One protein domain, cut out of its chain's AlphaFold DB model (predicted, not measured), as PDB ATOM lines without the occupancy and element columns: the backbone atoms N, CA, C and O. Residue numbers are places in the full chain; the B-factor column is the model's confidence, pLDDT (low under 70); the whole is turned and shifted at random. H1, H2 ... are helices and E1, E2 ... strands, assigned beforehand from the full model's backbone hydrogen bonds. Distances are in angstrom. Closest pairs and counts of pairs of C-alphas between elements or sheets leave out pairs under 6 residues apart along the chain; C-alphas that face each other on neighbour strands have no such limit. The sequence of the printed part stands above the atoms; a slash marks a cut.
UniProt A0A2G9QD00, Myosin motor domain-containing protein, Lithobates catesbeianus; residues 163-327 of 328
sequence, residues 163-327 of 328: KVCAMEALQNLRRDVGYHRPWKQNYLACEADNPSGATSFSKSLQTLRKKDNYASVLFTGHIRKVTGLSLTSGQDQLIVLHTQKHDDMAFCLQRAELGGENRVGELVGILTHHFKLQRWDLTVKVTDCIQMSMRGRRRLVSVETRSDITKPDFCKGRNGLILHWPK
ATOM      1  N   LYS A 163     -31.076   1.172  -7.459       94.44
ATOM      2  CA  LYS A 163     -31.114   1.983  -6.230       94.44
ATOM      3  C   LYS A 163     -29.740   2.524  -5.858       94.44
ATOM      4  O   LYS A 163     -29.641   3.691  -5.498       94.44
ATOM      5  N   VAL A 164     -28.690   1.710  -5.982       94.44
ATOM      6  CA  VAL A 164     -27.303   2.145  -5.758       94.44
ATOM      7  C   VAL A 164     -26.907   3.228  -6.762       94.44
ATOM      8  O   VAL A 164     -26.357   4.241  -6.351       94.44
ATOM      9  N   CYS A 165     -27.243   3.070  -8.047       94.62
ATOM     10  CA  CYS A 165     -26.938   4.087  -9.062       94.62
ATOM     11  C   CYS A 165     -27.724   5.390  -8.827       94.62
ATOM     12  O   CYS A 165     -27.175   6.482  -8.946       94.62
ATOM     13  N   ALA A 166     -28.991   5.298  -8.417       94.56
ATOM     14  CA  ALA A 166     -29.768   6.473  -8.035       94.56
ATOM     15  C   ALA A 166     -29.234   7.142  -6.766       94.56
ATOM     16  O   ALA A 166     -29.281   8.360  -6.662       94.56
ATOM     17  N   MET A 167     -28.759   6.368  -5.790       94.62
ATOM     18  CA  MET A 167     -28.119   6.899  -4.585       94.62
ATOM     19  C   MET A 167     -26.833   7.637  -4.936       94.62
ATOM     20  O   MET A 167     -26.678   8.779  -4.531       94.62
ATOM     21  N   GLU A 168     -25.986   7.059  -5.782       94.00
ATOM     22  CA  GLU A 168     -24.789   7.723  -6.308       94.00
ATOM     23  C   GLU A 168     -25.123   9.067  -6.992       94.00
ATOM     24  O   GLU A 168     -24.384  10.033  -6.833       94.00
ATOM     25  N   ALA A 169     -26.260   9.153  -7.694       93.69
ATOM     26  CA  ALA A 169     -26.662  10.350  -8.435       93.69
ATOM     27  C   ALA A 169     -27.486  11.386  -7.642       93.69
ATOM     28  O   ALA A 169     -27.472  12.558  -8.003       93.69
ATOM     29  N   LEU A 170     -28.254  10.978  -6.623       94.31
ATOM     30  CA  LEU A 170     -29.275  11.823  -5.974       94.31
ATOM     31  C   LEU A 170     -29.111  11.962  -4.457       94.31
ATOM     32  O   LEU A 170     -29.818  12.769  -3.845       94.31
ATOM     33  N   GLN A 171     -28.220  11.190  -3.827       91.31
ATOM     34  CA  GLN A 171     -28.025  11.244  -2.380       91.31
ATOM     35  C   GLN A 171     -27.658  12.667  -1.941       91.31
ATOM     36  O   GLN A 171     -26.776  13.300  -2.511       91.31
ATOM     37  N   ASN A 172     -28.354  13.167  -0.916       90.62
ATOM     38  CA  ASN A 172     -28.237  14.529  -0.371       90.62
ATOM     39  C   ASN A 172     -28.648  15.674  -1.317       90.62
ATOM     40  O   ASN A 172     -28.683  16.819  -0.877       90.62
ATOM     41  N   LEU A 173     -28.998  15.393  -2.576       92.00
ATOM     42  CA  LEU A 173     -29.476  16.401  -3.531       92.00
ATOM     43  C   LEU A 173     -31.004  16.509  -3.550       92.00
ATOM     44  O   LEU A 173     -31.554  17.550  -3.903       92.00
ATOM     45  N   ARG A 174     -31.700  15.433  -3.169       90.00
ATOM     46  CA  ARG A 174     -33.161  15.350  -3.187       90.00
ATOM     47  C   ARG A 174     -33.678  14.619  -1.956       90.00
ATOM     48  O   ARG A 174     -33.125  13.589  -1.578       90.00
ATOM     49  N   ARG A 175     -34.738  15.144  -1.327       82.69
ATOM     50  CA  ARG A 175     -35.272  14.594  -0.063       82.69
ATOM     51  C   ARG A 175     -35.991  13.262  -0.251       82.69
ATOM     52  O   ARG A 175     -35.783  12.348   0.538       82.69
ATOM     53  N   ASP A 176     -36.824  13.161  -1.285       85.88
ATOM     54  CA  ASP A 176     -37.577  11.946  -1.589       85.88
ATOM     55  C   ASP A 176     -37.158  11.356  -2.942       85.88
ATOM     56  O   ASP A 176     -37.310  11.960  -4.008       85.88
ATOM     57  N   VAL A 177     -36.600  10.150  -2.870       86.75
ATOM     58  CA  VAL A 177     -36.143   9.349  -4.014       86.75
ATOM     59  C   VAL A 177     -36.944   8.038  -4.110       86.75
ATOM     60  O   VAL A 177     -36.794   7.285  -5.070       86.75
ATOM     61  N   GLY A 178     -37.815   7.739  -3.137       87.12
ATOM     62  CA  GLY A 178     -38.612   6.511  -3.132       87.12
ATOM     63  C   GLY A 178     -37.812   5.230  -2.849       87.12
ATOM     64  O   GLY A 178     -38.102   4.179  -3.425       87.12
ATOM     65  N   TYR A 179     -36.793   5.268  -1.976       87.31
ATOM     66  CA  TYR A 179     -35.986   4.076  -1.650       87.31
ATOM     67  C   TYR A 179     -36.746   2.997  -0.868       87.31
ATOM     68  O   TYR A 179     -36.407   1.817  -0.987       87.31
ATOM     69  N   HIS A 180     -37.756   3.378  -0.085       86.56
ATOM     70  CA  HIS A 180     -38.479   2.467   0.807       86.56
ATOM     71  C   HIS A 180     -39.401   1.484   0.076       86.56
ATOM     72  O   HIS A 180     -39.738   0.443   0.629       86.56
ATOM     73  N   ARG A 181     -39.764   1.767  -1.179       86.69
ATOM     74  CA  ARG A 181     -40.701   0.944  -1.950       86.69
ATOM     75  C   ARG A 181     -40.011  -0.002  -2.950       86.69
ATOM     76  O   ARG A 181     -38.836   0.204  -3.303       86.69
ATOM     77  N   PRO A 182     -40.725  -1.020  -3.465       88.06
ATOM     78  CA  PRO A 182     -40.301  -1.771  -4.643       88.06
ATOM     79  C   PRO A 182     -40.302  -0.901  -5.916       88.06
ATOM     80  O   PRO A 182     -41.192  -0.081  -6.124       88.06
ATOM     81  N   TRP A 183     -39.296  -1.086  -6.773       89.44
ATOM     82  CA  TRP A 183     -39.144  -0.421  -8.070       89.44
ATOM     83  C   TRP A 183     -39.526  -1.435  -9.141       89.44
ATOM     84  O   TRP A 183     -38.758  -2.353  -9.439       89.44
ATOM     85  N   LYS A 184     -40.763  -1.323  -9.625       82.12
ATOM     86  CA  LYS A 184     -41.402  -2.312 -10.506       82.12
ATOM     87  C   LYS A 184     -41.162  -2.021 -11.986       82.12
ATOM     88  O   LYS A 184     -41.362  -2.912 -12.808       82.12
ATOM     89  N   GLN A 185     -40.729  -0.805 -12.327       82.06
ATOM     90  CA  GLN A 185     -40.457  -0.301 -13.675       82.06
ATOM     91  C   GLN A 185     -41.713  -0.173 -14.550       82.06
ATOM     92  O   GLN A 185     -42.106   0.933 -14.919       82.06
ATOM     93  N   ASN A 186     -42.369  -1.290 -14.882       81.44
ATOM     94  CA  ASN A 186     -43.495  -1.323 -15.815       81.44
ATOM     95  C   ASN A 186     -44.844  -1.113 -15.109       81.44
ATOM     96  O   ASN A 186     -45.697  -2.000 -15.060       81.44
ATOM     97  N   TYR A 187     -45.031   0.087 -14.567       83.12
ATOM     98  CA  TYR A 187     -46.258   0.470 -13.866       83.12
ATOM     99  C   TYR A 187     -47.491   0.514 -14.780       83.12
ATOM    100  O   TYR A 187     -48.600   0.286 -14.315       83.12
ATOM    101  N   LEU A 188     -47.318   0.761 -16.083       82.69
ATOM    102  CA  LEU A 188     -48.431   0.815 -17.036       82.69
ATOM    103  C   LEU A 188     -49.031  -0.560 -17.343       82.69
ATOM    104  O   LEU A 188     -50.196  -0.626 -17.722       82.69
ATOM    105  N   ALA A 189     -48.265  -1.640 -17.177       81.94
ATOM    106  CA  ALA A 189     -48.759  -3.011 -17.310       81.94
ATOM    107  C   ALA A 189     -49.289  -3.598 -15.991       81.94
ATOM    108  O   ALA A 189     -49.782  -4.721 -15.983       81.94
ATOM    109  N   CYS A 190     -49.164  -2.881 -14.869       81.12
ATOM    110  CA  CYS A 190     -49.614  -3.360 -13.567       81.12
ATOM    111  C   CYS A 190     -51.075  -2.959 -13.330       81.12
ATOM    112  O   CYS A 190     -51.397  -1.775 -13.324       81.12
ATOM    113  N   GLU A 191     -51.950  -3.935 -13.086       80.69
ATOM    114  CA  GLU A 191     -53.385  -3.695 -12.859       80.69
ATOM    115  C   GLU A 191     -53.659  -2.831 -11.617       80.69
ATOM    116  O   GLU A 191     -54.589  -2.036 -11.620       80.69
ATOM    117  N   ALA A 192     -52.807  -2.898 -10.589       81.25
ATOM    118  CA  ALA A 192     -52.926  -2.048  -9.398       81.25
ATOM    119  C   ALA A 192     -52.554  -0.570  -9.651       81.25
ATOM    120  O   ALA A 192     -52.931   0.319  -8.887       81.25
ATOM    121  N   ASP A 193     -51.762  -0.293 -10.689       76.75
ATOM    122  CA  ASP A 193     -51.286   1.053 -11.026       76.75
ATOM    123  C   ASP A 193     -52.007   1.659 -12.239       76.75
ATOM    124  O   ASP A 193     -52.018   2.882 -12.392       76.75
ATOM    125  N   ASN A 194     -52.588   0.811 -13.091       80.00
ATOM    126  CA  ASN A 194     -53.310   1.171 -14.305       80.00
ATOM    127  C   ASN A 194     -54.503   0.214 -14.546       80.00
ATOM    128  O   ASN A 194     -54.507  -0.518 -15.541       80.00
ATOM    129  N   PRO A 195     -55.516   0.192 -13.662       82.25
ATOM    130  CA  PRO A 195     -56.591  -0.806 -13.708       82.25
ATOM    131  C   PRO A 195     -57.375  -0.781 -15.024       82.25
ATOM    132  O   PRO A 195     -57.668  -1.826 -15.598       82.25
ATOM    133  N   SER A 196     -57.654   0.407 -15.565       83.00
ATOM    134  CA  SER A 196     -58.419   0.558 -16.810       83.00
ATOM    135  C   SER A 196     -57.602   0.276 -18.078       83.00
ATOM    136  O   SER A 196     -58.173  -0.032 -19.122       83.00
ATOM    137  N   GLY A 197     -56.273   0.408 -18.021       83.25
ATOM    138  CA  GLY A 197     -55.414   0.425 -19.209       83.25
ATOM    139  C   GLY A 197     -54.385  -0.702 -19.305       83.25
ATOM    140  O   GLY A 197     -53.821  -0.893 -20.383       83.25
ATOM    141  N   ALA A 198     -54.132  -1.457 -18.230       84.31
ATOM    142  CA  ALA A 198     -53.025  -2.416 -18.156       84.31
ATOM    143  C   ALA A 198     -53.101  -3.518 -19.221       84.31
ATOM    144  O   ALA A 198     -52.104  -3.821 -19.886       84.31
ATOM    145  N   THR A 199     -54.294  -4.074 -19.439       87.25
ATOM    146  CA  THR A 199     -54.521  -5.136 -20.428       87.25
ATOM    147  C   THR A 199     -54.332  -4.630 -21.854       87.25
ATOM    148  O   THR A 199     -53.691  -5.298 -22.667       87.25
ATOM    149  N   SER A 200     -54.848  -3.437 -22.166       88.88
ATOM    150  CA  SER A 200     -54.688  -2.828 -23.494       88.88
ATOM    151  C   SER A 200     -53.218  -2.490 -23.761       88.88
ATOM    152  O   SER A 200     -52.658  -2.907 -24.775       88.88
ATOM    153  N   PHE A 201     -52.547  -1.860 -22.791       85.94
ATOM    154  CA  PHE A 201     -51.124  -1.535 -22.866       85.94
ATOM    155  C   PHE A 201     -50.253  -2.779 -23.085       85.94
ATOM    156  O   PHE A 201     -49.394  -2.791 -23.968       85.94
ATOM    157  N   SER A 202     -50.503  -3.855 -22.334       87.50
ATOM    158  CA  SER A 202     -49.750  -5.108 -22.460       87.50
ATOM    159  C   SER A 202     -49.920  -5.752 -23.837       87.50
ATOM    160  O   SER A 202     -48.936  -6.228 -24.409       87.50
ATOM    161  N   LYS A 203     -51.131  -5.715 -24.413       89.19
ATOM    162  CA  LYS A 203     -51.388  -6.192 -25.784       89.19
ATOM    163  C   LYS A 203     -50.623  -5.361 -26.815       89.19
ATOM    164  O   LYS A 203     -49.914  -5.928 -27.644       89.19
ATOM    165  N   SER A 204     -50.694  -4.032 -26.736       87.44
ATOM    166  CA  SER A 204     -49.947  -3.139 -27.635       87.44
ATOM    167  C   SER A 204     -48.435  -3.356 -27.537       87.44
ATOM    168  O   SER A 204     -47.743  -3.406 -28.556       87.44
ATOM    169  N   LEU A 205     -47.916  -3.552 -26.324       85.44
ATOM    170  CA  LEU A 205     -46.497  -3.794 -26.084       85.44
ATOM    171  C   LEU A 205     -46.041  -5.155 -26.635       85.44
ATOM    172  O   LEU A 205     -44.950  -5.249 -27.193       85.44
ATOM    173  N   GLN A 206     -46.877  -6.196 -26.561       86.25
ATOM    174  CA  GLN A 206     -46.609  -7.482 -27.217       86.25
ATOM    175  C   GLN A 206     -46.574  -7.359 -28.745       86.25
ATOM    176  O   GLN A 206     -45.679  -7.925 -29.375       86.25
ATOM    177  N   THR A 207     -47.498  -6.604 -29.342       88.81
ATOM    178  CA  THR A 207     -47.502  -6.343 -30.790       88.81
ATOM    179  C   THR A 207     -46.220  -5.636 -31.228       88.81
ATOM    180  O   THR A 207     -45.584  -6.062 -32.190       88.81
ATOM    181  N   LEU A 208     -45.788  -4.612 -30.484       84.62
ATOM    182  CA  LEU A 208     -44.531  -3.907 -30.750       84.62
ATOM    183  C   LEU A 208     -43.308  -4.813 -30.579       84.62
ATOM    184  O   LEU A 208     -42.420  -4.790 -31.422       84.62
ATOM    185  N   ARG A 209     -43.264  -5.659 -29.541       85.38
ATOM    186  CA  ARG A 209     -42.169  -6.629 -29.358       85.38
ATOM    187  C   ARG A 209     -42.048  -7.595 -30.528       85.38
ATOM    188  O   ARG A 209     -40.938  -7.853 -30.975       85.38
ATOM    189  N   LYS A 210     -43.173  -8.112 -31.028       86.06
ATOM    190  CA  LYS A 210     -43.186  -9.001 -32.200       86.06
ATOM    191  C   LYS A 210     -42.703  -8.286 -33.462       86.06
ATOM    192  O   LYS A 210     -42.025  -8.902 -34.273       86.06
ATOM    193  N   LYS A 211     -43.053  -7.006 -33.618       87.12
ATOM    194  CA  LYS A 211     -42.682  -6.198 -34.784       87.12
ATOM    195  C   LYS A 211     -41.203  -5.801 -34.782       87.12
ATOM    196  O   LYS A 211     -40.527  -5.978 -35.787       87.12
ATOM    197  N   ASP A 212     -40.721  -5.271 -33.663       81.75
ATOM    198  CA  ASP A 212     -39.418  -4.601 -33.575       81.75
ATOM    199  C   ASP A 212     -38.329  -5.484 -32.926       81.75
ATOM    200  O   ASP A 212     -37.172  -5.080 -32.840       81.75
ATOM    201  N   ASN A 213     -38.692  -6.684 -32.456       80.12
ATOM    202  CA  ASN A 213     -37.811  -7.708 -31.880       80.12
ATOM    203  C   ASN A 213     -36.835  -7.195 -30.797       80.12
ATOM    204  O   ASN A 213     -35.639  -7.490 -30.813       80.12
ATOM    205  N   TYR A 214     -37.339  -6.414 -29.836       74.31
ATOM    206  CA  TYR A 214     -36.552  -5.915 -28.703       74.31
ATOM    207  C   TYR A 214     -36.818  -6.707 -27.410       74.31
ATOM    208  O   TYR A 214     -37.941  -7.126 -27.123       74.31
ATOM    209  N   ALA A 215     -35.784  -6.852 -26.573       69.38
ATOM    210  CA  ALA A 215     -35.865  -7.605 -25.315       69.38
ATOM    211  C   ALA A 215     -36.517  -6.819 -24.159       69.38
ATOM    212  O   ALA A 215     -37.207  -7.394 -23.318       69.38
ATOM    213  N   SER A 216     -36.322  -5.498 -24.096       68.06
ATOM    214  CA  SER A 216     -36.905  -4.639 -23.055       68.06
ATOM    215  C   SER A 216     -37.160  -3.223 -23.576       68.06
ATOM    216  O   SER A 216     -36.417  -2.734 -24.424       68.06
ATOM    217  N   VAL A 217     -38.220  -2.573 -23.083       65.44
ATOM    218  CA  VAL A 217     -38.477  -1.145 -23.332       65.44
ATOM    219  C   VAL A 217     -37.898  -0.365 -22.164       65.44
ATOM    220  O   VAL A 217     -38.368  -0.524 -21.042       65.44
ATOM    221  N   LEU A 218     -36.904   0.479 -22.423       60.84
ATOM    222  CA  LEU A 218     -36.381   1.420 -21.425       60.84
ATOM    223  C   LEU A 218     -37.088   2.777 -21.520       60.84
ATOM    224  O   LEU A 218     -37.364   3.407 -20.506       60.84
ATOM    225  N   PHE A 219     -37.407   3.206 -22.745       56.16
ATOM    226  CA  PHE A 219     -38.159   4.420 -23.047       56.16
ATOM    227  C   PHE A 219     -38.766   4.309 -24.458       56.16
ATOM    228  O   PHE A 219     -38.097   3.819 -25.368       56.16
ATOM    229  N   THR A 220     -40.005   4.763 -24.674       46.28
ATOM    230  CA  THR A 220     -40.622   4.812 -26.013       46.28
ATOM    231  C   THR A 220     -40.441   6.201 -26.623       46.28
ATOM    232  O   THR A 220     -41.223   7.112 -26.361       46.28
ATOM    233  N   GLY A 221     -39.399   6.383 -27.431       53.34
ATOM    234  CA  GLY A 221     -39.156   7.634 -28.148       53.34
ATOM    235  C   GLY A 221     -37.945   7.551 -29.071       53.34
ATOM    236  O   GLY A 221     -37.054   6.729 -28.870       53.34
ATOM    237  N   HIS A 222     -37.890   8.423 -30.078       42.62
ATOM    238  CA  HIS A 222     -36.812   8.487 -31.074       42.62
ATOM    239  C   HIS A 222     -35.532   9.128 -30.494       42.62
ATOM    240  O   HIS A 222     -34.919  10.004 -31.102       42.62
ATOM    241  N   ILE A 223     -35.113   8.734 -29.288       52.66
ATOM    242  CA  ILE A 223     -34.017   9.391 -28.579       52.66
ATOM    243  C   ILE A 223     -32.688   8.769 -28.991       52.66
ATOM    244  O   ILE A 223     -32.083   7.955 -28.295       52.66
ATOM    245  N   ARG A 224     -32.189   9.187 -30.154       51.94
ATOM    246  CA  ARG A 224     -30.771   9.019 -30.456       51.94
ATOM    247  C   ARG A 224     -30.006  10.031 -29.598       51.94
ATOM    248  O   ARG A 224     -29.810  11.168 -30.016       51.94
ATOM    249  N   LYS A 225     -29.526   9.536 -28.447       70.88
ATOM    250  CA  LYS A 225     -28.439  10.076 -27.610       70.88
ATOM    251  C   LYS A 225     -28.859  11.106 -26.536       70.88
ATOM    252  O   LYS A 225     -28.645  12.310 -26.695       70.88
ATOM    253  N   VAL A 226     -29.425  10.617 -25.425       83.94
ATOM    254  CA  VAL A 226     -29.506  11.379 -24.156       83.94
ATOM    255  C   VAL A 226     -28.084  11.637 -23.654       83.94
ATOM    256  O   VAL A 226     -27.277  10.712 -23.630       83.94
ATOM    257  N   THR A 227     -27.775  12.872 -23.267       88.38
ATOM    258  CA  THR A 227     -26.486  13.267 -22.663       88.38
ATOM    259  C   THR A 227     -26.591  13.499 -21.162       88.38
ATOM    260  O   THR A 227     -25.603  13.389 -20.435       88.38
ATOM    261  N   GLY A 228     -27.789  13.819 -20.675       91.94
ATOM    262  CA  GLY A 228     -27.994  14.092 -19.267       91.94
ATOM    263  C   GLY A 228     -29.449  14.198 -18.850       91.94
ATOM    264  O   GLY A 228     -30.371  14.167 -19.665       91.94
ATOM    265  N   LEU A 229     -29.614  14.333 -17.544       93.94
ATOM    266  CA  LEU A 229     -30.858  14.455 -16.809       93.94
ATOM    267  C   LEU A 229     -30.759  15.681 -15.912       93.94
ATOM    268  O   LEU A 229     -29.785  15.811 -15.173       93.94
ATOM    269  N   SER A 230     -31.774  16.536 -15.935       95.38
ATOM    270  CA  SER A 230     -31.946  17.593 -14.941       95.38
ATOM    271  C   SER A 230     -33.268  17.424 -14.210       95.38
ATOM    272  O   SER A 230     -34.296  17.128 -14.818       95.38
ATOM    273  N   LEU A 231     -33.219  17.605 -12.896       94.69
ATOM    274  CA  LEU A 231     -34.321  17.422 -11.959       94.69
ATOM    275  C   LEU A 231     -34.362  18.587 -10.976       94.69
ATOM    276  O   LEU A 231     -33.367  19.283 -10.804       94.69
ATOM    277  N   THR A 232     -35.468  18.745 -10.269       93.56
ATOM    278  CA  THR A 232     -35.599  19.659  -9.127       93.56
ATOM    279  C   THR A 232     -35.296  18.958  -7.802       93.56
ATOM    280  O   THR A 232     -35.343  17.725  -7.687       93.56
ATOM    281  N   SER A 233     -35.006  19.751  -6.768       91.75
ATOM    282  CA  SER A 233     -34.767  19.251  -5.408       91.75
ATOM    283  C   SER A 233     -36.058  18.883  -4.651       91.75
ATOM    284  O   SER A 233     -36.008  18.212  -3.612       91.75
ATOM    285  N   GLY A 234     -37.211  19.304  -5.183       87.94
ATOM    286  CA  GLY A 234     -38.536  19.155  -4.589       87.94
ATOM    287  C   GLY A 234     -39.126  17.740  -4.628       87.94
ATOM    288  O   GLY A 234     -38.525  16.781  -5.114       87.94
ATOM    289  N   GLN A 235     -40.345  17.620  -4.088       87.12
ATOM    290  CA  GLN A 235     -41.159  16.392  -4.114       87.12
ATOM    291  C   GLN A 235     -41.967  16.227  -5.409       87.12
ATOM    292  O   GLN A 235     -42.726  15.268  -5.544       87.12
ATOM    293  N   ASP A 236     -41.821  17.154  -6.352       89.38
ATOM    294  CA  ASP A 236     -42.474  17.077  -7.649       89.38
ATOM    295  C   ASP A 236     -41.953  15.894  -8.480       89.38
ATOM    296  O   ASP A 236     -41.126  15.094  -8.036       89.38
ATOM    297  N   GLN A 237     -42.469  15.728  -9.692       90.50
ATOM    298  CA  GLN A 237     -42.023  14.664 -10.588       90.50
ATOM    299  C   GLN A 237     -41.525  15.191 -11.936       90.50
ATOM    300  O   GLN A 237     -41.618  14.479 -12.938       90.50
ATOM    301  N   LEU A 238     -40.992  16.422 -11.958       93.12
ATOM    302  CA  LEU A 238     -40.398  17.035 -13.142       93.12
ATOM    303  C   LEU A 238     -39.069  16.373 -13.503       93.12
ATOM    304  O   LEU A 238     -38.175  16.214 -12.671       93.12
ATOM    305  N   ILE A 239     -38.919  16.059 -14.787       93.44
ATOM    306  CA  ILE A 239     -37.692  15.525 -15.364       93.44
ATOM    307  C   ILE A 239     -37.426  16.212 -16.697       93.44
ATOM    308  O   ILE A 239     -38.318  16.323 -17.538       93.44
ATOM    309  N   VAL A 240     -36.185  16.647 -16.903       94.06
ATOM    310  CA  VAL A 240     -35.703  17.185 -18.175       94.06
ATOM    311  C   VAL A 240     -34.618  16.266 -18.729       94.06
ATOM    312  O   VAL A 240     -33.573  16.082 -18.109       94.06
ATOM    313  N   LEU A 241     -34.859  15.686 -19.905       91.56
ATOM    314  CA  LEU A 241     -33.857  14.944 -20.668       91.56
ATOM    315  C   LEU A 241     -33.095  15.902 -21.573       91.56
ATOM    316  O   LEU A 241     -33.702  16.557 -22.421       91.56
ATOM    317  N   HIS A 242     -31.770  15.909 -21.456       91.44
ATOM    318  CA  HIS A 242     -30.904  16.612 -22.391       91.44
ATOM    319  C   HIS A 242     -30.495  15.698 -23.535       91.44
ATOM    320  O   HIS A 242     -30.075  14.559 -23.310       91.44
ATOM    321  N   THR A 243     -30.602  16.189 -24.767       88.31
ATOM    322  CA  THR A 243     -30.268  15.412 -25.967       88.31
ATOM    323  C   THR A 243     -29.064  16.002 -26.692       88.31
ATOM    324  O   THR A 243     -28.811  17.205 -26.652       88.31
ATOM    325  N   GLN A 244     -28.314  15.167 -27.421       83.56
ATOM    326  CA  GLN A 244     -27.180  15.649 -28.230       83.56
ATOM    327  C   GLN A 244     -27.576  16.665 -29.306       83.56
ATOM    328  O   GLN A 244     -26.733  17.429 -29.761       83.56
ATOM    329  N   LYS A 245     -28.840  16.664 -29.740       82.31
ATOM    330  CA  LYS A 245     -29.341  17.583 -30.768       82.31
ATOM    331  C   LYS A 245     -29.830  18.919 -30.203       82.31
ATOM    332  O   LYS A 245     -30.359  19.716 -30.969       82.31
ATOM    333  N   HIS A 246     -29.671  19.161 -28.897       82.44
ATOM    334  CA  HIS A 246     -30.201  20.350 -28.223       82.44
ATOM    335  C   HIS A 246     -31.712  20.533 -28.449       82.44
ATOM    336  O   HIS A 246     -32.205  21.655 -28.603       82.44
ATOM    337  N   ASP A 247     -32.435  19.416 -28.481       86.62
ATOM    338  CA  ASP A 247     -33.893  19.379 -28.423       86.62
ATOM    339  C   ASP A 247     -34.268  18.531 -27.211       86.62
ATOM    340  O   ASP A 247     -34.410  17.309 -27.266       86.62
ATOM    341  N   ASP A 248     -34.227  19.199 -26.070       90.19
ATOM    342  CA  ASP A 248     -34.436  18.642 -24.751       90.19
ATOM    343  C   ASP A 248     -35.934  18.434 -24.515       90.19
ATOM    344  O   ASP A 248     -36.784  19.157 -25.042       90.19
ATOM    345  N   MET A 249     -36.267  17.455 -23.679       88.50
ATOM    346  CA  MET A 249     -37.652  17.101 -23.378       88.50
ATOM    347  C   MET A 249     -37.915  17.247 -21.886       88.50
ATOM    348  O   MET A 249     -37.259  16.589 -21.084       88.50
ATOM    349  N   ALA A 250     -38.888  18.078 -21.524       90.75
ATOM    350  CA  ALA A 250     -39.410  18.165 -20.166       90.75
ATOM    351  C   ALA A 250     -40.687  17.327 -20.057       90.75
ATOM    352  O   ALA A 250     -41.566  17.422 -20.913       90.75
ATOM    353  N   PHE A 251     -40.799  16.518 -19.010       89.69
ATOM    354  CA  PHE A 251     -42.015  15.775 -18.697       89.69
ATOM    355  C   PHE A 251     -42.193  15.628 -17.194       89.69
ATOM    356  O   PHE A 251     -41.263  15.799 -16.410       89.69
ATOM    357  N   CYS A 252     -43.417  15.295 -16.804       89.69
ATOM    358  CA  CYS A 252     -43.780  15.015 -15.430       89.69
ATOM    359  C   CYS A 252     -44.242  13.561 -15.325       89.69
ATOM    360  O   CYS A 252     -45.072  13.121 -16.123       89.69
ATOM    361  N   LEU A 253     -43.724  12.807 -14.355       87.06
ATOM    362  CA  LEU A 253     -44.239  11.463 -14.090       87.06
ATOM    363  C   LEU A 253     -45.544  11.570 -13.294       87.06
ATOM    364  O   LEU A 253     -45.575  12.141 -12.206       87.06
ATOM    365  N   GLN A 254     -46.621  11.008 -13.836       78.50
ATOM    366  CA  GLN A 254     -47.940  11.005 -13.207       78.50
ATOM    367  C   GLN A 254     -48.497   9.577 -13.142       78.50
ATOM    368  O   GLN A 254     -48.290   8.771 -14.052       78.50
ATOM    369  N   ARG A 255     -49.188   9.253 -12.045       72.19
ATOM    370  CA  ARG A 255     -49.958   8.008 -11.894       72.19
ATOM    371  C   ARG A 255     -51.374   8.200 -12.454       72.19
ATOM    372  O   ARG A 255     -51.884   9.316 -12.454       72.19
ATOM    373  N   ALA A 256     -52.011   7.118 -12.900       61.75
ATOM    374  CA  ALA A 256     -53.397   7.145 -13.369       61.75
ATOM    375  C   ALA A 256     -54.410   7.571 -12.276       61.75
ATOM    376  O   ALA A 256     -55.434   8.165 -12.603       61.75
ATOM    377  N   GLU A 257     -54.100   7.345 -10.991       58.31
ATOM    378  CA  GLU A 257     -54.940   7.680  -9.827       58.31
ATOM    379  C   GLU A 257     -54.220   8.611  -8.825       58.31
ATOM    380  O   GLU A 257     -52.986   8.679  -8.800       58.31
ATOM    381  N   LEU A 258     -54.998   9.345  -8.015       50.12
ATOM    382  CA  LEU A 258     -54.532  10.361  -7.054       50.12
ATOM    383  C   LEU A 258     -53.885   9.730  -5.804       50.12
ATOM    384  O   LEU A 258     -54.404   8.766  -5.249       50.12
ATOM    385  N   GLY A 259     -52.763  10.306  -5.353       58.84
ATOM    386  CA  GLY A 259     -51.931   9.806  -4.246       58.84
ATOM    387  C   GLY A 259     -50.581   9.296  -4.756       58.84
ATOM    388  O   GLY A 259     -50.456   8.159  -5.217       58.84
ATOM    389  N   GLY A 260     -49.572  10.172  -4.768       64.69
ATOM    390  CA  GLY A 260     -48.354   9.969  -5.553       64.69
ATOM    391  C   GLY A 260     -47.125   9.614  -4.727       64.69
ATOM    392  O   GLY A 260     -46.546  10.470  -4.071       64.69
ATOM    393  N   GLU A 261     -46.657   8.376  -4.852       75.75
ATOM    394  CA  GLU A 261     -45.284   8.019  -4.500       75.75
ATOM    395  C   GLU A 261     -44.298   8.512  -5.586       75.75
ATOM    396  O   GLU A 261     -44.549   8.369  -6.788       75.75
ATOM    397  N   ASN A 262     -43.128   9.008  -5.194       83.69
ATOM    398  CA  ASN A 262     -42.144   9.605  -6.101       83.69
ATOM    399  C   ASN A 262     -41.462   8.576  -7.031       83.69
ATOM    400  O   ASN A 262     -40.829   7.628  -6.565       83.69
ATOM    401  N   ARG A 263     -41.582   8.726  -8.361       87.50
ATOM    402  CA  ARG A 263     -40.998   7.811  -9.377       87.50
ATOM    403  C   ARG A 263     -39.708   8.306 -10.019       87.50
ATOM    404  O   ARG A 263     -39.059   7.550 -10.739       87.50
ATOM    405  N   VAL A 264     -39.288   9.527  -9.708       90.62
ATOM    406  CA  VAL A 264     -38.086  10.130 -10.297       90.62
ATOM    407  C   VAL A 264     -36.835   9.327  -9.953       90.62
ATOM    408  O   VAL A 264     -36.030   9.038 -10.834       90.62
ATOM    409  N   GLY A 265     -36.692   8.915  -8.689       92.00
ATOM    410  CA  GLY A 265     -35.524   8.161  -8.231       92.00
ATOM    411  C   GLY A 265     -35.323   6.844  -8.966       92.00
ATOM    412  O   GLY A 265     -34.204   6.493  -9.336       92.00
ATOM    413  N   GLU A 266     -36.424   6.150  -9.238       91.69
ATOM    414  CA  GLU A 266     -36.423   4.910 -10.001       91.69
ATOM    415  C   GLU A 266     -36.020   5.129 -11.458       91.69
ATOM    416  O   GLU A 266     -35.152   4.411 -11.953       91.69
ATOM    417  N   LEU A 267     -36.569   6.153 -12.125       90.44
ATOM    418  CA  LEU A 267     -36.174   6.477 -13.496       90.44
ATOM    419  C   LEU A 267     -34.680   6.809 -13.582       90.44
ATOM    420  O   LEU A 267     -33.982   6.268 -14.441       90.44
ATOM    421  N   VAL A 268     -34.175   7.656 -12.677       93.12
ATOM    422  CA  VAL A 268     -32.742   7.977 -12.623       93.12
ATOM    423  C   VAL A 268     -31.918   6.723 -12.398       93.12
ATOM    424  O   VAL A 268     -30.943   6.514 -13.114       93.12
ATOM    425  N   GLY A 269     -32.303   5.871 -11.450       93.19
ATOM    426  CA  GLY A 269     -31.580   4.640 -11.150       93.19
ATOM    427  C   GLY A 269     -31.509   3.678 -12.329       93.19
ATOM    428  O   GLY A 269     -30.450   3.116 -12.589       93.19
ATOM    429  N   ILE A 270     -32.605   3.521 -13.074       91.06
ATOM    430  CA  ILE A 270     -32.655   2.670 -14.270       91.06
ATOM    431  C   ILE A 270     -31.768   3.245 -15.378       91.06
ATOM    432  O   ILE A 270     -30.957   2.517 -15.952       91.06
ATOM    433  N   LEU A 271     -31.890   4.544 -15.669       89.88
ATOM    434  CA  LEU A 271     -31.121   5.191 -16.735       89.88
ATOM    435  C   LEU A 271     -29.625   5.211 -16.414       89.88
ATOM    436  O   LEU A 271     -28.820   4.783 -17.236       89.88
ATOM    437  N   THR A 272     -29.245   5.630 -15.208       92.31
ATOM    438  CA  THR A 272     -27.841   5.629 -14.766       92.31
ATOM    439  C   THR A 272     -27.261   4.217 -14.748       92.31
ATOM    440  O   THR A 272     -26.151   4.015 -15.240       92.31
ATOM    441  N   HIS A 273     -28.012   3.213 -14.275       92.38
ATOM    442  CA  HIS A 273     -27.568   1.821 -14.320       92.38
ATOM    443  C   HIS A 273     -27.346   1.336 -15.759       92.38
ATOM    444  O   HIS A 273     -26.314   0.725 -16.047       92.38
ATOM    445  N   HIS A 274     -28.276   1.631 -16.670       88.62
ATOM    446  CA  HIS A 274     -28.161   1.252 -18.075       88.62
ATOM    447  C   HIS A 274     -26.949   1.908 -18.750       88.62
ATOM    448  O   HIS A 274     -26.145   1.213 -19.370       88.62
ATOM    449  N   PHE A 275     -26.770   3.219 -18.583       89.12
ATOM    450  CA  PHE A 275     -25.635   3.954 -19.152       89.12
ATOM    451  C   PHE A 275     -24.294   3.455 -18.597       89.12
ATOM    452  O   PHE A 275     -23.355   3.237 -19.363       89.12
ATOM    453  N   LYS A 276     -24.231   3.133 -17.296       90.06
ATOM    454  CA  LYS A 276     -23.051   2.524 -16.661       90.06
ATOM    455  C   LYS A 276     -22.704   1.157 -17.263       90.06
ATOM    456  O   LYS A 276     -21.527   0.867 -17.460       90.06
ATOM    457  N   LEU A 277     -23.701   0.330 -17.604       88.50
ATOM    458  CA  LEU A 277     -23.483  -0.949 -18.302       88.50
ATOM    459  C   LEU A 277     -22.964  -0.756 -19.733       88.50
ATOM    460  O   LEU A 277     -22.109  -1.520 -20.172       88.50
ATOM    461  N   GLN A 278     -23.451   0.269 -20.437       86.31
ATOM    462  CA  GLN A 278     -23.014   0.611 -21.797       86.31
ATOM    463  C   GLN A 278     -21.698   1.408 -21.839       86.31
ATOM    464  O   GLN A 278     -21.194   1.689 -22.923       86.31
ATOM    465  N   ARG A 279     -21.124   1.756 -20.675       86.38
ATOM    466  CA  ARG A 279     -19.946   2.634 -20.539       86.38
ATOM    467  C   ARG A 279     -20.141   3.992 -21.224       86.38
ATOM    468  O   ARG A 279     -19.225   4.523 -21.845       86.38
ATOM    469  N   TRP A 280     -21.351   4.532 -21.122       87.12
ATOM    470  CA  TRP A 280     -21.683   5.877 -21.572       87.12
ATOM    471  C   TRP A 280     -21.862   6.802 -20.379       87.12
ATOM    472  O   TRP A 280     -22.441   6.412 -19.365       87.12
ATOM    473  N   ASP A 281     -21.416   8.044 -20.531       85.50
ATOM    474  CA  ASP A 281     -21.597   9.062 -19.507       85.50
ATOM    475  C   ASP A 281     -23.012   9.639 -19.570       85.50
ATOM    476  O   ASP A 281     -23.504  10.040 -20.629       85.50
ATOM    477  N   LEU A 282     -23.661   9.694 -18.408       90.06
ATOM    478  CA  LEU A 282     -24.955  10.337 -18.219       90.06
ATOM    479  C   LEU A 282     -24.820  11.365 -17.101       90.06
ATOM    480  O   LEU A 282     -24.673  11.009 -15.934       90.06
ATOM    481  N   THR A 283     -24.880  12.647 -17.452       93.69
ATOM    482  CA  THR A 283     -24.780  13.716 -16.450       93.69
ATOM    483  C   THR A 283     -26.120  13.887 -15.742       93.69
ATOM    484  O   THR A 283     -27.102  14.211 -16.399       93.69
ATOM    485  N   VAL A 284     -26.173  13.723 -14.420       95.38
ATOM    486  CA  VAL A 284     -27.376  14.004 -13.615       95.38
ATOM    487  C   VAL A 284     -27.176  15.309 -12.848       95.38
ATOM    488  O   VAL A 284     -26.168  15.474 -12.166       95.38
ATOM    489  N   LYS A 285     -28.118  16.246 -12.971       95.50
ATOM    490  CA  LYS A 285     -28.110  17.547 -12.290       95.50
ATOM    491  C   LYS A 285     -29.400  17.743 -11.505       95.50
ATOM    492  O   LYS A 285     -30.482  17.424 -11.990       95.50
ATOM    493  N   VAL A 286     -29.282  18.312 -10.309       95.00
ATOM    494  CA  VAL A 286     -30.428  18.701  -9.482       95.00
ATOM    495  C   VAL A 286     -30.379  20.214  -9.280       95.00
ATOM    496  O   VAL A 286     -29.439  20.723  -8.676       95.00
ATOM    497  N   THR A 287     -31.347  20.935  -9.849       94.12
ATOM    498  CA  THR A 287     -31.450  22.402  -9.837       94.12
ATOM    499  C   THR A 287     -32.924  22.813  -9.881       94.12
ATOM    500  O   THR A 287     -33.661  22.312 -10.727       94.12
ATOM    501  N   ASP A 288     -33.355  23.778  -9.070       90.81
ATOM    502  CA  ASP A 288     -34.765  24.216  -9.070       90.81
ATOM    503  C   ASP A 288     -35.132  25.129 -10.258       90.81
ATOM    504  O   ASP A 288     -36.306  25.368 -10.540       90.81
ATOM    505  N   CYS A 289     -34.125  25.601 -10.997       90.06
ATOM    506  CA  CYS A 289     -34.283  26.337 -12.246       90.06
ATOM    507  C   CYS A 289     -33.458  25.652 -13.340       90.06
ATOM    508  O   CYS A 289     -32.244  25.846 -13.445       90.06
ATOM    509  N   ILE A 290     -34.119  24.815 -14.137       94.00
ATOM    510  CA  ILE A 290     -33.475  23.960 -15.131       94.00
ATOM    511  C   ILE A 290     -33.390  24.706 -16.461       94.00
ATOM    512  O   ILE A 290     -34.404  25.122 -17.020       94.00
ATOM    513  N   GLN A 291     -32.190  24.829 -17.021       93.19
ATOM    514  CA  GLN A 291     -32.018  25.329 -18.382       93.19
ATOM    515  C   GLN A 291     -32.134  24.180 -19.386       93.19
ATOM    516  O   GLN A 291     -31.370  23.221 -19.316       93.19
ATOM    517  N   MET A 292     -33.036  24.309 -20.357       92.12
ATOM    518  CA  MET A 292     -33.218  23.342 -21.442       92.12
ATOM    519  C   MET A 292     -33.188  24.027 -22.812       92.12
ATOM    520  O   MET A 292     -33.477  25.218 -22.933       92.12
ATOM    521  N   SER A 293     -32.852  23.288 -23.864       90.62
ATOM    522  CA  SER A 293     -32.971  23.751 -25.247       90.62
ATOM    523  C   SER A 293     -34.209  23.147 -25.898       90.62
ATOM    524  O   SER A 293     -34.311  21.937 -25.994       90.62
ATOM    525  N   MET A 294     -35.149  23.965 -26.365       86.56
ATOM    526  CA  MET A 294     -36.326  23.499 -27.107       86.56
ATOM    527  C   MET A 294     -36.308  24.112 -28.498       86.56
ATOM    528  O   MET A 294     -36.326  25.343 -28.624       86.56
ATOM    529  N   ARG A 295     -36.285  23.276 -29.545       84.19
ATOM    530  CA  ARG A 295     -36.226  23.725 -30.949       84.19
ATOM    531  C   ARG A 295     -35.112  24.760 -31.192       84.19
ATOM    532  O   ARG A 295     -35.329  25.784 -31.838       84.19
ATOM    533  N   GLY A 296     -33.939  24.534 -30.594       80.44
ATOM    534  CA  GLY A 296     -32.764  25.407 -30.712       80.44
ATOM    535  C   GLY A 296     -32.794  26.698 -29.880       80.44
ATOM    536  O   GLY A 296     -31.863  27.495 -29.975       80.44
ATOM    537  N   ARG A 297     -33.824  26.939 -29.055       87.56
ATOM    538  CA  ARG A 297     -33.890  28.101 -28.148       87.56
ATOM    539  C   ARG A 297     -33.723  27.676 -26.695       87.56
ATOM    540  O   ARG A 297     -34.382  26.743 -26.242       87.56
ATOM    541  N   ARG A 298     -32.913  28.422 -25.937       90.88
ATOM    542  CA  ARG A 298     -32.780  28.233 -24.485       90.88
ATOM    543  C   ARG A 298     -34.061  28.668 -23.778       90.88
ATOM    544  O   ARG A 298     -34.554  29.774 -24.001       90.88
ATOM    545  N   ARG A 299     -34.594  27.790 -22.939       92.12
ATOM    546  CA  ARG A 299     -35.779  27.991 -22.107       92.12
ATOM    547  C   ARG A 299     -35.462  27.565 -20.682       92.12
ATOM    548  O   ARG A 299     -34.647  26.671 -20.466       92.12
ATOM    549  N   LEU A 300     -36.112  28.211 -19.726       93.75
ATOM    550  CA  LEU A 300     -36.067  27.803 -18.327       93.75
ATOM    551  C   LEU A 300     -37.276  26.933 -18.000       93.75
ATOM    552  O   LEU A 300     -38.381  27.226 -18.454       93.75
ATOM    553  N   VAL A 301     -37.066  25.892 -17.208       94.31
ATOM    554  CA  VAL A 301     -38.130  25.093 -16.604       94.31
ATOM    555  C   VAL A 301     -38.015  25.212 -15.098       94.31
ATOM    556  O   VAL A 301     -36.940  25.023 -14.533       94.31
ATOM    557  N   SER A 302     -39.125  25.547 -14.461       93.50
ATOM    558  CA  SER A 302     -39.224  25.669 -13.008       93.50
ATOM    559  C   SER A 302     -40.504  25.006 -12.522       93.50
ATOM    560  O   SER A 302     -41.405  24.727 -13.319       93.50
ATOM    561  N   VAL A 303     -40.570  24.737 -11.224       93.19
ATOM    562  CA  VAL A 303     -41.743  24.151 -10.577       93.19
ATOM    563  C   VAL A 303     -42.355  25.196  -9.658       93.19
ATOM    564  O   VAL A 303     -41.648  25.813  -8.864       93.19
ATOM    565  N   GLU A 304     -43.667  25.387  -9.759       92.25
ATOM    566  CA  GLU A 304     -44.435  26.261  -8.875       92.25
ATOM    567  C   GLU A 304     -45.526  25.443  -8.185       92.25
ATOM    568  O   GLU A 304     -46.357  24.815  -8.840       92.25
ATOM    569  N   THR A 305     -45.533  25.441  -6.853       90.12
ATOM    570  CA  THR A 305     -46.542  24.715  -6.080       90.12
ATOM    571  C   THR A 305     -47.819  25.540  -5.940       90.12
ATOM    572  O   THR A 305     -47.764  26.701  -5.537       90.12
ATOM    573  N   ARG A 306     -48.971  24.934  -6.235       89.38
ATOM    574  CA  ARG A 306     -50.276  25.598  -6.322       89.38
ATOM    575  C   ARG A 306     -51.370  24.807  -5.611       89.38
ATOM    576  O   ARG A 306     -51.396  23.584  -5.688       89.38
ATOM    577  N   SER A 307     -52.258  25.499  -4.898       86.62
ATOM    578  CA  SER A 307     -53.375  24.886  -4.156       86.62
ATOM    579  C   SER A 307     -54.670  24.783  -4.968       86.62
ATOM    580  O   SER A 307     -55.594  24.093  -4.560       86.62
ATOM    581  N   ASP A 308     -54.749  25.480  -6.099       87.69
ATOM    582  CA  ASP A 308     -55.900  25.560  -7.005       87.69
ATOM    583  C   ASP A 308     -55.963  24.414  -8.028       87.69
ATOM    584  O   ASP A 308     -56.965  24.257  -8.723       87.69
ATOM    585  N   ILE A 309     -54.917  23.588  -8.111       86.31
ATOM    586  CA  ILE A 309     -54.827  22.479  -9.063       86.31
ATOM    587  C   ILE A 309     -54.833  21.124  -8.356       86.31
ATOM    588  O   ILE A 309     -54.237  20.945  -7.298       86.31
ATOM    589  N   THR A 310     -55.480  20.138  -8.979       82.31
ATOM    590  CA  THR A 310     -55.536  18.748  -8.489       82.31
ATOM    591  C   THR A 310     -54.584  17.817  -9.236       82.31
ATOM    592  O   THR A 310     -54.282  16.720  -8.769       82.31
ATOM    593  N   LYS A 311     -54.100  18.238 -10.409       84.19
ATOM    594  CA  LYS A 311     -53.177  17.485 -11.262       84.19
ATOM    595  C   LYS A 311     -52.052  18.402 -11.742       84.19
ATOM    596  O   LYS A 311     -52.306  19.587 -11.947       84.19
ATOM    597  N   PRO A 312     -50.833  17.866 -11.921       88.81
ATOM    598  CA  PRO A 312     -49.736  18.635 -12.477       88.81
ATOM    599  C   PRO A 312     -50.037  19.055 -13.915       88.81
ATOM    600  O   PRO A 312     -50.522  18.241 -14.701       88.81
ATOM    601  N   ASP A 313     -49.715  20.300 -14.253       90.81
ATOM    602  CA  ASP A 313     -49.898  20.829 -15.605       90.81
ATOM    603  C   ASP A 313     -48.766  21.786 -15.996       90.81
ATOM    604  O   ASP A 313     -48.196  22.486 -15.152       90.81
ATOM    605  N   PHE A 314     -48.416  21.803 -17.281       92.25
ATOM    606  CA  PHE A 314     -47.360  22.656 -17.815       92.25
ATOM    607  C   PHE A 314     -47.945  23.943 -18.388       92.25
ATOM    608  O   PHE A 314     -48.662  23.934 -19.383       92.25
ATOM    609  N   CYS A 315     -47.537  25.075 -17.824       91.31
ATOM    610  CA  CYS A 315     -47.912  26.398 -18.305       91.31
ATOM    611  C   CYS A 315     -46.724  27.148 -18.911       91.31
ATOM    612  O   CYS A 315     -45.554  26.927 -18.585       91.31
ATOM    613  N   LYS A 316     -47.030  28.085 -19.811       90.56
ATOM    614  CA  LYS A 316     -46.028  28.968 -20.413       90.56
ATOM    615  C   LYS A 316     -45.698  30.110 -19.448       90.56
ATOM    616  O   LYS A 316     -46.553  30.935 -19.146       90.56
ATOM    617  N   GLY A 317     -44.443  30.185 -19.018       85.38
ATOM    618  CA  GLY A 317     -43.901  31.313 -18.261       85.38
ATOM    619  C   GLY A 317     -43.280  32.384 -19.165       85.38
ATOM    620  O   GLY A 317     -43.171  32.215 -20.381       85.38
ATOM    621  N   ARG A 318     -42.800  33.483 -18.563       82.06
ATOM    622  CA  ARG A 318     -42.132  34.580 -19.300       82.06
ATOM    623  C   ARG A 318     -40.894  34.095 -20.068       82.06
ATOM    624  O   ARG A 318     -40.733  34.420 -21.241       82.06
ATOM    625  N   ASN A 319     -40.071  33.251 -19.434       83.12
ATOM    626  CA  ASN A 319     -38.778  32.802 -19.971       83.12
ATOM    627  C   ASN A 319     -38.727  31.296 -20.308       83.12
ATOM    628  O   ASN A 319     -37.663  30.766 -20.638       83.12
ATOM    629  N   GLY A 320     -39.865  30.592 -20.274       89.06
ATOM    630  CA  GLY A 320     -39.914  29.159 -20.568       89.06
ATOM    631  C   GLY A 320     -41.183  28.469 -20.081       89.06
ATOM    632  O   GLY A 320     -42.278  28.954 -20.355       89.06
ATOM    633  N   LEU A 321     -41.032  27.328 -19.415       92.38
ATOM    634  CA  LEU A 321     -42.121  26.483 -18.931       92.38
ATOM    635  C   LEU A 321     -42.156  26.486 -17.401       92.38
ATOM    636  O   LEU A 321     -41.121  26.521 -16.737       92.38
ATOM    637  N   ILE A 322     -43.356  26.435 -16.844       93.25
ATOM    638  CA  ILE A 322     -43.581  26.284 -15.411       93.25
ATOM    639  C   ILE A 322     -44.435  25.035 -15.242       93.25
ATOM    640  O   ILE A 322     -45.515  24.949 -15.823       93.25
ATOM    641  N   LEU A 323     -43.940  24.060 -14.485       93.56
ATOM    642  CA  LEU A 323     -44.765  22.953 -14.025       93.56
ATOM    643  C   LEU A 323     -45.519  23.425 -12.785       93.56
ATOM    644  O   LEU A 323     -44.906  23.663 -11.743       93.56
ATOM    645  N   HIS A 324     -46.838  23.543 -12.886       92.75
ATOM    646  CA  HIS A 324     -47.666  23.712 -11.706       92.75
ATOM    647  C   HIS A 324     -47.803  22.362 -11.016       92.75
ATOM    648  O   HIS A 324     -48.243  21.386 -11.623       92.75
ATOM    649  N   TRP A 325     -47.386  22.300  -9.756       90.44
ATOM    650  CA  TRP A 325     -47.437  21.094  -8.939       90.44
ATOM    651  C   TRP A 325     -48.475  21.259  -7.822       90.44
ATOM    652  O   TRP A 325     -48.433  22.276  -7.126       90.44
ATOM    653  N   PRO A 326     -49.405  20.309  -7.627       87.00
ATOM    654  CA  PRO A 326     -50.408  20.417  -6.576       87.00
ATOM    655  C   PRO A 326     -49.747  20.455  -5.195       87.00
ATOM    656  O   PRO A 326     -48.820  19.694  -4.904       87.00
ATOM    657  N   LYS A 327     -50.212  21.371  -4.346       79.94
ATOM    658  CA  LYS A 327     -49.826  21.417  -2.936       79.94
ATOM    659  C   LYS A 327     -50.538  20.271  -2.215       79.94
ATOM    660  O   LYS A 327     -51.765  20.263  -2.181       79.94
TER     661      LYS A 327
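This is residues 163 to 327 of the 328 residues of the protein "Myosin motor domain-containing protein" of Lithobates catesbeianus (UniProt A0A2G9QD00). Two four-stranded sheets stand partly face to face as a sandwich, and helices H3 and H1 cover the other face of the sheet E3 E2 E1 E4, H3 running along its strands and H1 packing crosswise on H3 and reaching the edge strand E4. Helix H2 sits off at one end, strung between two long links, and residues 210 to 216 stick out. The printed part has 165 residues with three named helices and eight named strands, in the order H1 H2 E1 E2 E3 H3 E4 E5 E6 E7 E8; its class is mixed, helices and strands. The sheets, E3 E2 E1 E4 and E5 E6 E8 E7, are both mixed. The whole is compact, with a radius of gyration of the C-alphas of 16.4 A, and spans 45 by 38 by 32 A.

One sheet holds E5, residues 289 to 294, 15.3 A long; E6, 297 to 306, 27.4 A; E8, 320 to 326, 19.6 A; and E7, 313 to 316. C-alpha 326 is at (-50.408, 20.417, -6.576). The other holds E3, 249 to 252; E2, 238 to 243, 16.4 A; E1, 226 to 231, 14.4 A; and E4, 283 to 286. H3 is residues 264 to 278, 21.2 A; H1 is 163 to 170, beginning at C-alpha 163 (-31.114, 1.983, -6.230); H2 is 198 to 212, 20.7 A.

In the sheet E5 E6 E8 E7, E5 and E6 are a hairpin, N 290 and O 301 2.9 A apart; E6 and E8 are parallel, N 323 and O 302 2.9 A; E8 and E7 are a hairpin, N 315 and O 322 2.8 A. E1 E2 E3 form a meander, each strand the antiparallel neighbour of the one before, with N 240 and O 230 at 2.9 A and N 241 and O 249 at 2.8 A. E4 is parallel to E1, N 229 and O 283 2.8 A apart. E3, H3 and E4 form a split strand-helix-strand unit, two strands running the same way with E2 and E1 between them; its crossover is right-handed. In the sandwich, the strands of one sheet stand at 29 degrees to those of the other; the closest C-alphas of E2 and E5, His 242 and Met 292, are 7.2 A apart. H1 and H3 are on the sheet E3 E2 E1 E4 in two layers, helices on one face of a sheet. H3 has a height over the sheet of 10.4 A and runs along the strands, at 24 degrees to E1 on the local plane. H1 touches H3 about perpendicular, at 76 degrees, the closest C-alphas, Ala 166 and Gly 269, 4.0 A apart. H2 is apart from H1 and H3. In H1, H2 and H3 every O i to N i+4 pair is within hydrogen-bond range.

The farthest C-alphas, Asn 213 and Ser 307, are 45.5 A apart. The printed part has no cut. The links H1 to H2, H2 to E1 and E3 to H3 are long. Residues 215 to 224 and 256 to 260 have pLDDT under 70; the mean of the printed part is 85.3.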